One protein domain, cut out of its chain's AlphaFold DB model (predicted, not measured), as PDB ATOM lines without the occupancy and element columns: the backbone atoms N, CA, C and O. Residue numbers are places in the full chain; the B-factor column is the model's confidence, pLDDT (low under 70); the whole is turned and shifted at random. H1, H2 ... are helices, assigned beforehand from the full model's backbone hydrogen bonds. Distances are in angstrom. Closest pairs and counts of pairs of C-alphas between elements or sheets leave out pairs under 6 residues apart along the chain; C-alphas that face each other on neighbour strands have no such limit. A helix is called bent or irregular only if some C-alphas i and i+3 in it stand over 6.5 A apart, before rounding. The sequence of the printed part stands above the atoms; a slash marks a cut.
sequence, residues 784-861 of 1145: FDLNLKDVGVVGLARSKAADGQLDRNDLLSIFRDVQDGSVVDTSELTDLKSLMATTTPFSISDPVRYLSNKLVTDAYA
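AT A GLANCE: This is residues 784 to 861 of the 1145 residues of the protein "Putative pre-peptidase" of Chamaesiphon minutus (strain ATCC 27169 / PCC 6605) (UniProt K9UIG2). Four helices, H2 to H5, stand side by side in an up-and-down bundle made of two helical hairpins, H2 with H3 and H4 with H5. The short H1 sits at one side, by H2 and H4, while H2 and H5 are kept apart across the bundle. The printed part has 78 residues with five named helices, H1 to H5 in chain order, and no named strand; the class is all helix. It is compact, with a radius of gyration of the C-alphas of 11.3 A, and spans 29 by 24 by 20 A.

HOW THE PARTS SIT: Start at H1, residues 784 to 787, which touches residues 794 to 798 alone of H2, residues 791 to 803; their closest C-alphas, Phe 784 and Val 794, are 5.7 A apart. Next comes H3, residues 808 to 817, which forms a hairpin with H2: they touch at a shallow tilt of 14 degrees, opposite ways, closest at the C-alphas of Lys 800 and Asp 810, 5.9 A. H4, residues 826 to 835, is near H3, with 6 pairs of C-alphas within 10 A. H4 is close but not clearly touching to H2, the closest C-alphas being Val 793 and Asp 831, 7.1 A. H5, residues 846 to 858, touches H4 with residues 853 to 856 alone, in a hairpin at a shallow tilt of 18 degrees, opposite ways; the closest C-alphas are Leu 832 and Val 856, 6.6 A. H5 is close but not clearly touching to H3, closest at the C-alphas of Arg 808 and Val 848, 5.9 A. In H3, H4 and H5 every O i to N i+4 pair is within hydrogen-bond range, in H2 7 of 9, and H1 is too short for one.

IN THESE COORDINATES: Find C-alpha 784 at (126.361, -6.056, 95.392), where H1 begins; it runs 5.3 A. H2 runs 20.6 A from C-alpha 791 at (120.849, -11.832, 101.004) and is irregular, with C-alphas 800 and 803 7.5 A apart. H3 runs 14.5 A, H4 14.4 A and H5 18.3 A, to C-alpha 858 at (104.153, 0.037, 91.343).

THE WHOLE: Look at Gly 821 and Asp 846 for the two C-alphas farthest apart, 30.6 A. The printed part has no cut and no long link. Mean pLDDT of the printed part is 89.1, and no printed residue is under 70.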
ATOM      1  N   PHE A 784     127.620  -5.460  94.941       85.50
ATOM      2  CA  PHE A 784     126.361  -6.056  95.392       85.50
ATOM      3  C   PHE A 784     126.294  -6.059  96.922       85.50
ATOM      4  O   PHE A 784     125.303  -5.615  97.484       85.50
ATOM      5  N   ASP A 785     127.384  -6.437  97.593       78.00
ATOM      6  CA  ASP A 785     127.472  -6.423  99.060       78.00
ATOM      7  C   ASP A 785     127.333  -5.010  99.662       78.00
ATOM      8  O   ASP A 785     126.869  -4.839 100.790       78.00
ATOM      9  N   LEU A 786     127.780  -3.984  98.932       81.88
ATOM     10  CA  LEU A 786     127.737  -2.592  99.385       81.88
ATOM     11  C   LEU A 786     126.372  -1.932  99.163       81.88
ATOM     12  O   LEU A 786     125.987  -1.058  99.946       81.88
ATOM     13  N   ASN A 787     125.662  -2.315  98.100       85.62
ATOM     14  CA  ASN A 787     124.475  -1.599  97.628       85.62
ATOM     15  C   ASN A 787     123.163  -2.368  97.822       85.62
ATOM     16  O   ASN A 787     122.111  -1.741  97.763       85.62
ATOM     17  N   LEU A 788     123.213  -3.672  98.095       88.88
ATOM     18  CA  LEU A 788     122.041  -4.513  98.350       88.88
ATOM     19  C   LEU A 788     122.008  -4.968  99.825       88.88
ATOM     20  O   LEU A 788     123.011  -4.882 100.542       88.88
ATOM     21  N   LYS A 789     120.835  -5.356 100.320       83.75
ATOM     22  CA  LYS A 789     120.514  -5.609 101.732       83.75
ATOM     23  C   LYS A 789     119.958  -7.003 101.951       83.75
ATOM     24  O   LYS A 789     120.341  -7.638 102.933       83.75
ATOM     25  N   ASP A 790     119.080  -7.445 101.064       84.12
ATOM     26  CA  ASP A 790     118.564  -8.794 101.051       84.12
ATOM     27  C   ASP A 790     119.615  -9.775 100.520       84.12
ATOM     28  O   ASP A 790     120.316  -9.547  99.533       84.12
ATOM     29  N   VAL A 791     119.754 -10.888 101.226       70.94
ATOM     30  CA  VAL A 791     120.849 -11.832 101.004       70.94
ATOM     31  C   VAL A 791     120.556 -12.724  99.791       70.94
ATOM     32  O   VAL A 791     121.497 -13.089  99.078       70.94
ATOM     33  N   GLY A 792     119.277 -13.028  99.531       76.38
ATOM     34  CA  GLY A 792     118.809 -13.754  98.345       76.38
ATOM     35  C   GLY A 792     119.110 -12.963  97.084       76.38
ATOM     36  O   GLY A 792     119.867 -13.412  96.213       76.38
ATOM     37  N   VAL A 793     118.678 -11.701  97.077       84.75
ATOM     38  CA  VAL A 793     118.887 -10.781  95.956       84.75
ATOM     39  C   VAL A 793     120.369 -10.527  95.694       84.75
ATOM     40  O   VAL A 793     120.793 -10.552  94.536       84.75
ATOM     41  N   VAL A 794     121.190 -10.333  96.737       81.56
ATOM     42  CA  VAL A 794     122.655 -10.196  96.603       81.56
ATOM     43  C   VAL A 794     123.256 -11.387  95.856       81.56
ATOM     44  O   VAL A 794     124.060 -11.206  94.935       81.56
ATOM     45  N   GLY A 795     122.902 -12.609  96.263       76.06
ATOM     46  CA  GLY A 795     123.432 -13.836  95.674       76.06
ATOM     47  C   GLY A 795     123.012 -14.002  94.217       76.06
ATOM     48  O   GLY A 795     123.861 -14.205  93.340       76.06
ATOM     49  N   LEU A 796     121.712 -13.869  93.958       84.19
ATOM     50  CA  LEU A 796     121.132 -14.093  92.643       84.19
ATOM     51  C   LEU A 796     121.550 -13.011  91.644       84.19
ATOM     52  O   LEU A 796     122.040 -13.343  90.563       84.19
ATOM     53  N   ALA A 797     121.438 -11.728  92.001       87.38
ATOM     54  CA  ALA A 797     121.794 -10.627  91.107       87.38
ATOM     55  C   ALA A 797     123.274 -10.668  90.710       87.38
ATOM     56  O   ALA A 797     123.603 -10.487  89.536       87.38
ATOM     57  N   ARG A 798     124.168 -10.992  91.654       87.50
ATOM     58  CA  ARG A 798     125.595 -11.187  91.370       87.50
ATOM     59  C   ARG A 798     125.829 -12.319  90.374       87.50
ATOM     60  O   ARG A 798     126.658 -12.182  89.479       87.50
ATOM     61  N   SER A 799     125.128 -13.440  90.540       84.62
ATOM     62  CA  SER A 799     125.279 -14.587  89.644       84.62
ATOM     63  C   SER A 799     124.772 -14.290  88.238       84.62
ATOM     64  O   SER A 799     125.377 -14.752  87.275       84.62
ATOM     65  N   LYS A 800     123.651 -13.572  88.121       88.00
ATOM     66  CA  LYS A 800     123.048 -13.233  86.831       88.00
ATOM     67  C   LYS A 800     123.871 -12.196  86.074       88.00
ATOM     68  O   LYS A 800     124.123 -12.379  84.898       88.00
ATOM     69  N   ALA A 801     124.424 -11.211  86.778       89.38
ATOM     70  CA  ALA A 801     125.254 -10.161  86.191       89.38
ATOM     71  C   ALA A 801     126.698 -10.586  85.844       89.38
ATOM     72  O   ALA A 801     127.547  -9.730  85.576       89.38
ATOM     73  N   ALA A 802     127.025 -11.882  85.885       83.06
ATOM     74  CA  ALA A 802     128.391 -12.373  85.699       83.06
ATOM     75  C   ALA A 802     128.949 -12.129  84.283       83.06
ATOM     76  O   ALA A 802     130.167 -12.066  84.109       83.06
ATOM     77  N   ASP A 803     128.080 -11.970  83.283       82.81
ATOM     78  CA  ASP A 803     128.436 -11.630  81.901       82.81
ATOM     79  C   ASP A 803     128.522 -10.107  81.646       82.81
ATOM     80  O   ASP A 803     128.800  -9.666  80.527       82.81
ATOM     81  N   GLY A 804     128.320  -9.296  82.689       90.12
ATOM     82  CA  GLY A 804     128.321  -7.838  82.624       90.12
ATOM     83  C   GLY A 804     126.988  -7.221  82.191       90.12
ATOM     84  O   GLY A 804     126.921  -5.997  82.014       90.12
ATOM     85  N   GLN A 805     125.925  -8.010  82.028       93.19
ATOM     86  CA  GLN A 805     124.587  -7.527  81.688       93.19
ATOM     87  C   GLN A 805     123.530  -8.138  82.617       93.19
ATOM     88  O   GLN A 805     123.756  -9.147  83.266       93.19
ATOM     89  N   LEU A 806     122.375  -7.487  82.723       94.38
ATOM     90  CA  LEU A 806     121.159  -8.131  83.213       94.38
ATOM     91  C   LEU A 806     120.101  -7.972  82.132       94.38
ATOM     92  O   LEU A 806     119.603  -6.865  81.893       94.38
ATOM     93  N   ASP A 807     119.798  -9.070  81.450       94.06
ATOM     94  CA  ASP A 807     118.785  -9.079  80.408       94.06
ATOM     95  C   ASP A 807     117.365  -9.233  80.991       94.06
ATOM     96  O   ASP A 807     117.134  -9.238  82.207       94.06
ATOM     97  N   ARG A 808     116.364  -9.318  80.108       93.56
ATOM     98  CA  ARG A 808     114.961  -9.474  80.514       93.56
ATOM     99  C   ARG A 808     114.737 -10.736  81.360       93.56
ATOM    100  O   ARG A 808     113.960 -10.687  82.310       93.56
ATOM    101  N   ASN A 809     115.364 -11.855  81.010       93.94
ATOM    102  CA  ASN A 809     115.167 -13.144  81.675       93.94
ATOM    103  C   ASN A 809     115.875 -13.195  83.032       93.94
ATOM    104  O   ASN A 809     115.349 -13.777  83.989       93.94
ATOM    105  N   ASP A 810     117.032 -12.549  83.139       95.44
ATOM    106  CA  ASP A 810     117.745 -12.398  84.405       95.44
ATOM    107  C   ASP A 810     116.914 -11.622  85.423       95.44
ATOM    108  O   ASP A 810     116.717 -12.078  86.551       95.44
ATOM    109  N   LEU A 811     116.352 -10.485  85.008       95.25
ATOM    110  CA  LEU A 811     115.518  -9.661  85.881       95.25
ATOM    111  C   LEU A 811     114.192 -10.335  86.227       95.25
ATOM    112  O   LEU A 811     113.777 -10.262  87.377       95.25
ATOM    113  N   LEU A 812     113.568 -11.070  85.299       94.88
ATOM    114  CA  LEU A 812     112.413 -11.919  85.621       94.88
ATOM    115  C   LEU A 812     112.735 -12.945  86.718       94.88
ATOM    116  O   LEU A 812     111.886 -13.207  87.568       94.88
ATOM    117  N   SER A 813     113.952 -13.500  86.721       93.19
ATOM    118  CA  SER A 813     114.398 -14.420  87.775       93.19
ATOM    119  C   SER A 813     114.526 -13.695  89.117       93.19
ATOM    120  O   SER A 813     114.019 -14.183  90.120       93.19
ATOM    121  N   ILE A 814     115.138 -12.508  89.127       94.62
ATOM    122  CA  ILE A 814     115.308 -11.691  90.338       94.62
ATOM    123  C   ILE A 814     113.951 -11.230  90.894       94.62
ATOM    124  O   ILE A 814     113.709 -11.337  92.088       94.62
ATOM    125  N   PHE A 815     113.016 -10.792  90.044       94.88
ATOM    126  CA  PHE A 815     111.662 -10.399  90.465       94.88
ATOM    127  C   PHE A 815     110.838 -11.560  91.041       94.88
ATOM    128  O   PHE A 815     109.889 -11.339  91.789       94.88
ATOM    129  N   ARG A 816     111.161 -12.800  90.683       92.50
ATOM    130  CA  ARG A 816     110.527 -13.993  91.259       92.50
ATOM    131  C   ARG A 816     111.148 -14.395  92.597       92.50
ATOM    132  O   ARG A 816     110.448 -14.998  93.400       92.50
ATOM    133  N   ASP A 817     112.416 -14.062  92.811       91.00
ATOM    134  CA  ASP A 817     113.177 -14.368  94.027       91.00
ATOM    135  C   ASP A 817     112.773 -13.470  95.201       91.00
ATOM    136  O   ASP A 817     112.458 -13.987  96.264       91.00
ATOM    137  N   VAL A 818     112.613 -12.161  94.954       89.94
ATOM    138  CA  VAL A 818     112.157 -11.134  95.931       89.94
ATOM    139  C   VAL A 818     110.742 -11.325  96.496       89.94
ATOM    140  O   VAL A 818     110.130 -10.405  97.020       89.94
ATOM    141  N   GLN A 819     110.125 -12.461  96.215       90.12
ATOM    142  CA  GLN A 819     108.782 -12.818  96.651       90.12
ATOM    143  C   GLN A 819     108.829 -13.907  97.725       90.12
ATOM    144  O   GLN A 819     107.796 -14.523  98.039       90.12
ATOM    145  N   ASP A 820     110.023 -14.174  98.260       78.69
ATOM    146  CA  ASP A 820     110.198 -15.061  99.390       78.69
ATOM    147  C   ASP A 820     109.411 -14.520 100.606       78.69
ATOM    148  O   ASP A 820     108.956 -13.381 100.658       78.69
ATOM    149  N   GLY A 821     108.967 -15.401 101.504       77.38
ATOM    150  CA  GLY A 821     108.092 -14.970 102.609       77.38
ATOM    151  C   GLY A 821     106.668 -14.510 102.222       77.38
ATOM    152  O   GLY A 821     105.914 -14.080 103.092       77.38
ATOM    153  N   SER A 822     106.238 -14.691 100.964       84.88
ATOM    154  CA  SER A 822     104.895 -14.343 100.445       84.88
ATOM    155  C   SER A 822     104.585 -12.839 100.331       84.88
ATOM    156  O   SER A 822     103.451 -12.467  99.989       84.88
ATOM    157  N   VAL A 823     105.572 -11.976 100.558       90.00
ATOM    158  CA  VAL A 823     105.492 -10.525 100.362       90.00
ATOM    159  C   VAL A 823     106.843 -10.014  99.875       90.00
ATOM    160  O   VAL A 823     107.846 -10.559 100.288       90.00
ATOM    161  N   VAL A 824     106.866  -8.952  99.067       92.00
ATOM    162  CA  VAL A 824     108.101  -8.199  98.803       92.00
ATOM    163  C   VAL A 824     108.281  -7.188  99.930       92.00
ATOM    164  O   VAL A 824     107.508  -6.226 100.041       92.00
ATOM    165  N   ASP A 825     109.247  -7.414 100.805       90.12
ATOM    166  CA  ASP A 825     109.491  -6.638 102.010       90.12
ATOM    167  C   ASP A 825     110.251  -5.316 101.746       90.12
ATOM    168  O   ASP A 825     110.425  -4.850 100.617       90.12
ATOM    169  N   THR A 826     110.633  -4.614 102.819       89.19
ATOM    170  CA  THR A 826     111.317  -3.311 102.698       89.19
ATOM    171  C   THR A 826     112.757  -3.437 102.190       89.19
ATOM    172  O   THR A 826     113.233  -2.535 101.491       89.19
ATOM    173  N   SER A 827     113.458  -4.511 102.550       87.00
ATOM    174  CA  SER A 827     114.839  -4.781 102.144       87.00
ATOM    175  C   SER A 827     114.881  -5.155 100.669       87.00
ATOM    176  O   SER A 827     115.606  -4.523  99.903       87.00
ATOM    177  N   GLU A 828     114.012  -6.065 100.241       92.62
ATOM    178  CA  GLU A 828     113.911  -6.493  98.846       92.62
ATOM    179  C   GLU A 828     113.520  -5.329  97.927       92.62
ATOM    180  O   GLU A 828     114.145  -5.092  96.893       92.62
ATOM    181  N   LEU A 829     112.545  -4.505  98.333       91.75
ATOM    182  CA  LEU A 829     112.180  -3.305  97.575       91.75
ATOM    183  C   LEU A 829     113.337  -2.295  97.485       91.75
ATOM    184  O   LEU A 829     113.473  -1.590  96.479       91.75
ATOM    185  N   THR A 830     114.162  -2.187  98.529       91.19
ATOM    186  CA  THR A 830     115.359  -1.332  98.522       91.19
ATOM    187  C   THR A 830     116.402  -1.856  97.537       91.19
ATOM    188  O   THR A 830     117.027  -1.070  96.817       91.19
ATOM    189  N   ASP A 831     116.537  -3.170  97.434       93.50
ATOM    190  CA  ASP A 831     117.485  -3.818  96.538       93.50
ATOM    191  C   ASP A 831     117.071  -3.699  95.082       93.50
ATOM    192  O   ASP A 831     117.883  -3.303  94.246       93.50
ATOM    193  N   LEU A 832     115.789  -3.916  94.779       93.94
ATOM    194  CA  LEU A 832     115.255  -3.680  93.441       93.94
ATOM    195  C   LEU A 832     115.495  -2.233  92.985       93.94
ATOM    196  O   LEU A 832     115.911  -2.000  91.849       93.94
ATOM    197  N   LYS A 833     115.299  -1.249  93.874       92.19
ATOM    198  CA  LYS A 833     115.606   0.164  93.582       92.19
ATOM    199  C   LYS A 833     117.096   0.388  93.325       92.19
ATOM    200  O   LYS A 833     117.449   1.167  92.443       92.19
ATOM    201  N   SER A 834     117.958  -0.304  94.062       92.88
ATOM    202  CA  SER A 834     119.413  -0.191  93.936       92.88
ATOM    203  C   SER A 834     119.935  -0.839  92.649       92.88
ATOM    204  O   SER A 834     120.787  -0.259  91.978       92.88
ATOM    205  N   LEU A 835     119.369  -1.976  92.232       93.12
ATOM    206  CA  LEU A 835     119.655  -2.607  90.937       93.12
ATOM    207  C   LEU A 835     119.270  -1.708  89.754       93.12
ATOM    208  O   LEU A 835     119.916  -1.750  88.708       93.12
ATOM    209  N   MET A 836     118.234  -0.883  89.917       92.38
ATOM    210  CA  MET A 836     117.770   0.050  88.888       92.38
ATOM    211  C   MET A 836     118.499   1.400  88.880       92.38
ATOM    212  O   MET A 836     118.198   2.250  88.035       92.38
ATOM    213  N   ALA A 837     119.477   1.601  89.768       85.69
ATOM    214  CA  ALA A 837     120.268   2.822  89.815       85.69
ATOM    215  C   ALA A 837     120.982   3.107  88.478       85.69
ATOM    216  O   ALA A 837     121.307   2.212  87.694       85.69
ATOM    217  N   THR A 838     121.262   4.384  88.213       73.38
ATOM    218  CA  THR A 838     121.930   4.830  86.976       73.38
ATOM    219  C   THR A 838     123.414   4.463  86.920       73.38
ATOM    220  O   THR A 838     124.021   4.545  85.857       73.38
ATOM    221  N   THR A 839     124.012   4.070  88.049       80.69
ATOM    222  CA  THR A 839     125.425   3.684  88.168       80.69
ATOM    223  C   THR A 839     125.546   2.277  88.757       80.69
ATOM    224  O   THR A 839     125.581   2.108  89.977       80.69
ATOM    225  N   THR A 840     125.624   1.279  87.879       90.00
ATOM    226  CA  THR A 840     125.778  -0.150  88.199       90.00
ATOM    227  C   THR A 840     127.025  -0.722  87.510       90.00
ATOM    228  O   THR A 840     127.462  -0.173  86.497       90.00
ATOM    229  N   PRO A 841     127.619  -1.821  88.012       87.88
ATOM    230  CA  PRO A 841     128.766  -2.477  87.372       87.88
ATOM    231  C   PRO A 841     128.385  -3.320  86.138       87.88
ATOM    232  O   PRO A 841     129.264  -3.861  85.476       87.88
ATOM    233  N   PHE A 842     127.091  -3.429  85.835       92.62
ATOM    234  CA  PHE A 842     126.509  -4.159  84.707       92.62
ATOM    235  C   PHE A 842     125.602  -3.241  83.876       92.62
ATOM    236  O   PHE A 842     125.135  -2.204  84.363       92.62
ATOM    237  N   SER A 843     125.328  -3.627  82.630       93.19
ATOM    238  CA  SER A 843     124.420  -2.907  81.726       93.19
ATOM    239  C   SER A 843     123.019  -3.536  81.667       93.19
ATOM    240  O   SER A 843     122.848  -4.725  81.907       93.19
ATOM    241  N   ILE A 844     122.005  -2.715  81.376       93.62
ATOM    242  CA  ILE A 844     120.602  -3.126  81.179       93.62
ATOM    243  C   ILE A 844     120.066  -2.283  80.028       93.62
ATOM    244  O   ILE A 844     120.237  -1.058  80.065       93.62
ATOM    245  N   SER A 845     119.431  -2.910  79.037       93.50
ATOM    246  CA  SER A 845     118.860  -2.208  77.885       93.50
ATOM    247  C   SER A 845     117.711  -1.275  78.288       93.50
ATOM    248  O   SER A 845     116.977  -1.543  79.240       93.50
ATOM    249  N   ASP A 846     117.529  -0.181  77.544       93.12
ATOM    250  CA  ASP A 846     116.499   0.834  77.808       93.12
ATOM    251  C   ASP A 846     115.076   0.280  78.014       93.12
ATOM    252  O   ASP A 846     114.461   0.649  79.020       93.12
ATOM    253  N   PRO A 847     114.527  -0.610  77.152       95.00
ATOM    254  CA  PRO A 847     113.187  -1.159  77.371       95.00
ATOM    255  C   PRO A 847     113.096  -1.947  78.679       95.00
ATOM    256  O   PRO A 847     112.155  -1.769  79.452       95.00
ATOM    257  N   VAL A 848     114.100  -2.777  78.968       95.25
ATOM    258  CA  VAL A 848     114.126  -3.617  80.169       95.25
ATOM    259  C   VAL A 848     114.259  -2.753  81.423       95.25
ATOM    260  O   VAL A 848     113.537  -2.964  82.397       95.25
ATOM    261  N   ARG A 849     115.112  -1.725  81.390       94.25
ATOM    262  CA  ARG A 849     115.286  -0.773  82.492       94.25
ATOM    263  C   ARG A 849     114.027   0.056  82.741       94.25
ATOM    264  O   ARG A 849     113.663   0.268  83.896       94.25
ATOM    265  N   TYR A 850     113.356   0.527  81.691       95.12
ATOM    266  CA  TYR A 850     112.115   1.296  81.823       95.12
ATOM    267  C   TYR A 850     111.011   0.459  82.480       95.12
ATOM    268  O   TYR A 850     110.421   0.882  83.475       95.12
ATOM    269  N   LEU A 851     110.770  -0.750  81.964       96.12
ATOM    270  CA  LEU A 851     109.734  -1.649  82.478       96.12
ATOM    271  C   LEU A 851     110.043  -2.109  83.908       96.12
ATOM    272  O   LEU A 851     109.143  -2.152  84.746       96.12
ATOM    273  N   SER A 852     111.317  -2.371  84.217       95.50
ATOM    274  CA  SER A 852     111.762  -2.683  85.581       95.50
ATOM    275  C   SER A 852     111.489  -1.526  86.538       95.50
ATOM    276  O   SER A 852     110.925  -1.731  87.606       95.50
ATOM    277  N   ASN A 853     111.806  -0.288  86.145       94.44
ATOM    278  CA  ASN A 853     111.513   0.886  86.966       94.44
ATOM    279  C   ASN A 853     110.011   1.066  87.217       94.44
ATOM    280  O   ASN A 853     109.623   1.416  88.331       94.44
ATOM    281  N   LYS A 854     109.154   0.805  86.221       94.62
ATOM    282  CA  LYS A 854     107.694   0.846  86.398       94.62
ATOM    283  C   LYS A 854     107.204  -0.225  87.370       94.62
ATOM    284  O   LYS A 854     106.444   0.101  88.277       94.62
ATOM    285  N   LEU A 855     107.697  -1.457  87.245       94.62
ATOM    286  CA  LEU A 855     107.399  -2.540  88.184       94.62
ATOM    287  C   LEU A 855     107.795  -2.173  89.621       94.62
ATOM    288  O   LEU A 855     106.982  -2.295  90.533       94.62
ATOM    289  N   VAL A 856     109.022  -1.685  89.812       91.81
ATOM    290  CA  VAL A 856     109.554  -1.301  91.130       91.81
ATOM    291  C   VAL A 856     108.828  -0.081  91.708       91.81
ATOM    292  O   VAL A 856     108.717   0.047  92.924       91.81
ATOM    293  N   THR A 857     108.308   0.806  90.856       89.94
ATOM    294  CA  THR A 857     107.494   1.958  91.275       89.94
ATOM    295  C   THR A 857     106.083   1.546  91.697       89.94
ATOM    296  O   THR A 857     105.572   2.077  92.679       89.94
ATOM    297  N   ASP A 858     105.463   0.599  90.984       87.12
ATOM    298  CA  ASP A 858     104.153   0.037  91.343       87.12
ATOM    299  C   ASP A 858     104.236  -0.828  92.626       87.12
ATOM    300  O   ASP A 858     103.219  -1.089  93.271       87.12
ATOM    301  N   ALA A 859     105.441  -1.260  93.016       88.06
ATOM    302  CA  ALA A 859     105.696  -2.007  94.243       88.06
ATOM    303  C   ALA A 859     105.795  -1.100  95.488       88.06
ATOM    304  O   ALA A 859     106.330   0.010  95.463       88.06
ATOM    305  N   TYR A 860     105.319  -1.606  96.625       89.19
ATOM    306  CA  TYR A 860     105.418  -0.969  97.940       89.19
ATOM    307  C   TYR A 860     105.826  -2.002  98.988       89.19
ATOM    308  O   TYR A 860     105.654  -3.197  98.781       89.19
ATOM    309  N   ALA A 861     106.378  -1.548 100.114       87.75
ATOM    310  CA  ALA A 861     106.862  -2.451 101.152       87.75
ATOM    311  C   ALA A 861     105.739  -3.368 101.670       87.75
ATOM    312  O   ALA A 861     104.662  -2.890 102.037       87.75
TER     313      ALA A 861